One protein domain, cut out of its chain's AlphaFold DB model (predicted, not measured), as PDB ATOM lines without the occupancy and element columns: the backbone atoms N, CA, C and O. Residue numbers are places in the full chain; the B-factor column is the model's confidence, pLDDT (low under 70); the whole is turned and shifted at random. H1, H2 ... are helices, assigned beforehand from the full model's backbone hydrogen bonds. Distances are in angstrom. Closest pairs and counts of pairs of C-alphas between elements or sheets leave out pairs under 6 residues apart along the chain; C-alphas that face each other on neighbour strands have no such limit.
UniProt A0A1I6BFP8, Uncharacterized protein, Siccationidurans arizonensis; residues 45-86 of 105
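This is residues 45 to 86 of the 105 residues of an uncharacterized protein of Siccationidurans arizonensis (UniProt A0A1I6BFP8). The longer helix, H2, starts beside the middle of H1 and runs away from it nearly at a right angle, the two making a sideways T. The link, residues 59 to 67, loops out past the end of H1 and folds back to the start of H2, while residues 75 to 86 stick out free. The printed part has 42 residues with two named helices, H1 then H2, and no named strand: all helix, loose, radius of gyration of the C-alphas 11.7 A, flat, spanning 35 by 26 by 11 A.

Find C-alpha 68 at (177.872, 207.075, 185.531); from there H2, residues 68 to 83, runs 22.6 A to C-alpha 83 at (164.674, 199.708, 202.362). Go back to C-alpha 45 at (181.903, 216.286, 194.640), where H1, residues 45 to 58, begins its 20.1 A.

H2 touches H1 with residues 68 to 71 alone, and H1 touches H2 with residues 50 to 54 alone; look at their closest C-alphas, Ser 54 and Pro 68, 5.5 A apart. Their lines are about perpendicular, at 76 degrees. In H1 and H2 every O i to N i+4 pair is within hydrogen-bond range.

The C-alphas farthest apart, of Val 59 and His 86, are 35.6 A apart. The printed part has no cut, and the link is short. Look for pLDDT under 70 at residue 61 and residues 63 to 65.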
ATOM      1  N   ASP A  45     181.045 217.344 194.099       92.75
ATOM      2  CA  ASP A  45     181.903 216.286 194.640       92.75
ATOM      3  C   ASP A  45     181.328 214.884 194.399       92.75
ATOM      4  O   ASP A  45     182.071 213.944 194.119       92.75
ATOM      5  N   MET A  46     179.999 214.745 194.442       90.25
ATOM      6  CA  MET A  46     179.321 213.479 194.158       90.25
ATOM      7  C   MET A  46     179.395 213.131 192.675       90.25
ATOM      8  O   MET A  46     179.658 211.981 192.326       90.25
ATOM      9  N   GLU A  47     179.209 214.119 191.800       88.62
ATOM     10  CA  GLU A  47     179.368 213.931 190.359       88.62
ATOM     11  C   GLU A  47     180.802 213.503 190.016       88.62
ATOM     12  O   GLU A  47     181.009 212.544 189.267       88.62
ATOM     13  N   ARG A  48     181.802 214.163 190.612       91.38
ATOM     14  CA  ARG A  48     183.214 213.801 190.446       91.38
ATOM     15  C   ARG A  48     183.488 212.373 190.926       91.38
ATOM     16  O   ARG A  48     184.160 211.624 190.219       91.38
ATOM     17  N   ALA A  49     182.969 211.991 192.092       89.31
ATOM     18  CA  ALA A  49     183.138 210.644 192.633       89.31
ATOM     19  C   ALA A  49     182.500 209.573 191.732       89.31
ATOM     20  O   ALA A  49     183.122 208.543 191.479       89.31
ATOM     21  N   LEU A  50     181.301 209.832 191.198       89.75
ATOM     22  CA  LEU A  50     180.613 208.927 190.268       89.75
ATOM     23  C   LEU A  50     181.383 208.749 188.959       89.75
ATOM     24  O   LEU A  50     181.584 207.617 188.521       89.75
ATOM     25  N   ARG A  51     181.869 209.844 188.365       88.38
ATOM     26  CA  ARG A  51     182.713 209.793 187.160       88.38
ATOM     27  C   ARG A  51     184.005 209.013 187.408       88.38
ATOM     28  O   ARG A  51     184.399 208.201 186.579       88.38
ATOM     29  N   PHE A  52     184.647 209.216 188.560       89.00
ATOM     30  CA  PHE A  52     185.850 208.466 188.922       89.00
ATOM     31  C   PHE A  52     185.567 206.971 189.127       89.00
ATOM     32  O   PHE A  52     186.338 206.134 188.665       89.00
ATOM     33  N   ALA A  53     184.458 206.623 189.785       87.38
ATOM     34  CA  ALA A  53     184.051 205.233 189.977       87.38
ATOM     35  C   ALA A  53     183.762 204.530 188.640       87.38
ATOM     36  O   ALA A  53     184.209 203.405 188.438       87.38
ATOM     37  N   SER A  54     183.072 205.214 187.724       86.00
ATOM     38  CA  SER A  54     182.839 204.757 186.347       86.00
ATOM     39  C   SER A  54     184.159 204.481 185.619       86.00
ATOM     40  O   SER A  54     184.371 203.368 185.142       86.00
ATOM     41  N   PHE A  55     185.108 205.420 185.663       85.81
ATOM     42  CA  PHE A  55     186.433 205.239 185.064       85.81
ATOM     43  C   PHE A  55     187.190 204.022 185.628       85.81
ATOM     44  O   PHE A  55     187.791 203.253 184.886       85.81
ATOM     45  N   GLN A  56     187.149 203.800 186.945       84.56
ATOM     46  CA  GLN A  56     187.789 202.626 187.559       84.56
ATOM     47  C   GLN A  56     187.138 201.302 187.122       84.56
ATOM     48  O   GLN A  56     187.806 200.271 187.008       84.56
ATOM     49  N   LEU A  57     185.829 201.321 186.867       82.44
ATOM     50  CA  LEU A  57     185.087 200.154 186.401       82.44
ATOM     51  C   LEU A  57     185.361 199.841 184.931       82.44
ATOM     52  O   LEU A  57     185.465 198.663 184.605       82.44
ATOM     53  N   GLU A  58     185.582 200.841 184.076       75.19
ATOM     54  CA  GLU A  58     186.028 200.631 182.684       75.19
ATOM     55  C   GLU A  58     187.334 199.839 182.597       75.19
ATOM     56  O   GLU A  58     187.504 198.987 181.727       75.19
ATOM     57  N   VAL A  59     188.250 200.078 183.537       76.19
ATOM     58  CA  VAL A  59     189.535 199.367 183.613       76.19
ATOM     59  C   VAL A  59     189.347 197.910 184.076       76.19
ATOM     60  O   VAL A  59     190.234 197.072 183.904       76.19
ATOM     61  N   THR A  60     188.183 197.568 184.636       74.06
ATOM     62  CA  THR A  60     187.896 196.236 185.170       74.06
ATOM     63  C   THR A  60     187.246 195.339 184.103       74.06
ATOM     64  O   THR A  60     186.095 195.559 183.732       74.06
ATOM     65  N   PRO A  61     187.881 194.226 183.682       58.75
ATOM     66  CA  PRO A  61     187.430 193.400 182.549       58.75
ATOM     67  C   PRO A  61     186.121 192.613 182.778       58.75
ATOM     68  O   PRO A  61     185.734 191.794 181.949       58.75
ATOM     69  N   LYS A  62     185.444 192.812 183.915       72.75
ATOM     70  CA  LYS A  62     184.173 192.161 184.281       72.75
ATOM     71  C   LYS A  62     183.086 193.155 184.702       72.75
ATOM     72  O   LYS A  62     182.054 192.731 185.224       72.75
ATOM     73  N   ALA A  63     183.314 194.458 184.546       64.25
ATOM     74  CA  ALA A  63     182.316 195.449 184.918       64.25
ATOM     75  C   ALA A  63     181.128 195.392 183.946       64.25
ATOM     76  O   ALA A  63     181.270 195.603 182.748       64.25
ATOM     77  N   VAL A  64     179.945 195.086 184.484       63.88
ATOM     78  CA  VAL A  64     178.672 195.080 183.737       63.88
ATOM     79  C   VAL A  64     178.100 196.498 183.612       63.88
ATOM     80  O   VAL A  64     177.278 196.762 182.743       63.88
ATOM     81  N   ILE A  65     178.538 197.413 184.481       66.12
ATOM     82  CA  ILE A  65     178.068 198.793 184.565       66.12
ATOM     83  C   ILE A  65     179.274 199.708 184.406       66.12
ATOM     84  O   ILE A  65     180.190 199.669 185.228       66.12
ATOM     85  N   ILE A  66     179.252 200.500 183.341       71.81
ATOM     86  CA  ILE A  66     180.359 201.369 182.944       71.81
ATOM     87  C   ILE A  66     179.945 202.836 183.058       71.81
ATOM     88  O   ILE A  66     180.713 203.644 183.570       71.81
ATOM     89  N   GLU A  67     178.720 203.185 182.661       81.75
ATOM     90  CA  GLU A  67     178.307 204.586 182.600       81.75
ATOM     91  C   GLU A  67     177.936 205.148 183.988       81.75
ATOM     92  O   GLU A  67     177.335 204.445 184.815       81.75
ATOM     93  N   PRO A  68     178.250 206.427 184.276       82.81
ATOM     94  CA  PRO A  68     177.872 207.075 185.531       82.81
ATOM     95  C   PRO A  68     176.362 207.035 185.808       82.81
ATOM     96  O   PRO A  68     175.952 206.883 186.960       82.81
ATOM     97  N   GLU A  69     175.525 207.155 184.777       82.81
ATOM     98  CA  GLU A  69     174.068 207.067 184.899       82.81
ATOM     99  C   GLU A  69     173.620 205.692 185.401       82.81
ATOM    100  O   GLU A  69     172.778 205.599 186.301       82.81
ATOM    101  N   ASP A  70     174.212 204.629 184.864       81.44
ATOM    102  CA  ASP A  70     173.899 203.257 185.249       81.44
ATOM    103  C   ASP A  70     174.351 202.967 186.689       81.44
ATOM    104  O   ASP A  70     173.662 202.256 187.428       81.44
ATOM    105  N   LEU A  71     175.448 203.589 187.143       84.38
ATOM    106  CA  LEU A  71     175.863 203.542 188.549       84.38
ATOM    107  C   LEU A  71     174.839 204.184 189.482       84.38
ATOM    108  O   LEU A  71     174.582 203.651 190.563       84.38
ATOM    109  N   VAL A  72     174.232 205.303 189.078       86.06
ATOM    110  CA  VAL A  72     173.168 205.943 189.866       86.06
ATOM    111  C   VAL A  72     171.940 205.040 189.935       86.06
ATOM    112  O   VAL A  72     171.383 204.852 191.018       86.06
ATOM    113  N   ILE A  73     171.533 204.443 188.812       83.56
ATOM    114  CA  ILE A  73     170.387 203.525 188.769       83.56
ATOM    115  C   ILE A  73     170.627 202.327 189.691       83.56
ATOM    116  O   ILE A  73     169.758 201.980 190.494       83.56
ATOM    117  N   GLU A  74     171.813 201.729 189.631       84.25
ATOM    118  CA  GLU A  74     172.180 200.587 190.465       84.25
ATOM    119  C   GLU A  74     172.288 200.963 191.951       84.25
ATOM    120  O   GLU A  74     171.828 200.211 192.812       84.25
ATOM    121  N   ALA A  75     172.835 202.138 192.275       86.06
ATOM    122  CA  ALA A  75     172.882 202.641 193.647       86.06
ATOM    123  C   ALA A  75     171.472 202.849 194.219       86.06
ATOM    124  O   ALA A  75     171.189 202.416 195.339       86.06
ATOM    125  N   VAL A  76     170.570 203.446 193.433       87.31
ATOM    126  CA  VAL A  76     169.159 203.609 193.805       87.31
ATOM    127  C   VAL A  76     168.498 202.246 193.984       87.31
ATOM    128  O   VAL A  76     167.855 202.023 195.007       87.31
ATOM    129  N   ARG A  77     168.701 201.307 193.052       85.25
ATOM    130  CA  ARG A  77     168.162 199.943 193.143       85.25
ATOM    131  C   ARG A  77     168.600 199.249 194.434       85.25
ATOM    132  O   ARG A  77     167.755 198.751 195.169       85.25
ATOM    133  N   ARG A  78     169.896 199.284 194.763       85.62
ATOM    134  CA  ARG A  78     170.443 198.690 195.998       85.62
ATOM    135  C   ARG A  78     169.914 199.362 197.258       85.62
ATOM    136  O   ARG A  78     169.630 198.683 198.241       85.62
ATOM    137  N   HIS A  79     169.794 200.687 197.253       87.69
ATOM    138  CA  HIS A  79     169.251 201.409 198.400       87.69
ATOM    139  C   HIS A  79     167.787 201.045 198.636       87.69
ATOM    140  O   HIS A  79     167.382 200.752 199.759       87.69
ATOM    141  N   LEU A  80     167.012 200.991 197.559       85.69
ATOM    142  CA  LEU A  80     165.642 200.531 197.595       85.69
ATOM    143  C   LEU A  80     165.578 199.068 198.108       85.69
ATOM    144  O   LEU A  80     164.728 198.771 198.946       85.69
ATOM    145  N   ASP A  81     166.463 198.165 197.649       85.06
ATOM    146  CA  ASP A  81     166.502 196.749 198.079       85.06
ATOM    147  C   ASP A  81     166.752 196.640 199.595       85.06
ATOM    148  O   ASP A  81     166.199 195.775 200.278       85.06
ATOM    149  N   LEU A  82     167.588 197.529 200.143       87.31
ATOM    150  CA  LEU A  82     167.816 197.636 201.585       87.31
ATOM    151  C   LEU A  82     166.573 198.150 202.313       87.31
ATOM    152  O   LEU A  82     166.194 197.582 203.336       87.31
ATOM    153  N   LEU A  83     165.913 199.183 201.784       85.69
ATOM    154  CA  LEU A  83     164.674 199.708 202.362       85.69
ATOM    155  C   LEU A  83     163.556 198.663 202.369       85.69
ATOM    156  O   LEU A  83     162.802 198.606 203.335       85.69
ATOM    157  N   ALA A  84     163.490 197.788 201.363       84.25
ATOM    158  CA  ALA A  84     162.493 196.717 201.284       84.25
ATOM    159  C   ALA A  84     162.585 195.719 202.450       84.25
ATOM    160  O   ALA A  84     161.600 195.064 202.783       84.25
ATOM    161  N   LYS A  85     163.750 195.618 203.106       85.31
ATOM    162  CA  LYS A  85     163.930 194.792 204.312       85.31
ATOM    163  C   LYS A  85     163.285 195.402 205.555       85.31
ATOM    164  O   LYS A  85     163.041 194.688 206.522       85.31
ATOM    165  N   HIS A  86     163.043 196.710 205.544       88.12
ATOM    166  CA  HIS A  86     162.566 197.472 206.698       88.12
ATOM    167  C   HIS A  86     161.185 198.099 206.479       88.12
ATOM    168  O   HIS A  86     160.525 198.471 207.445       88.12
TER     169      HIS A  86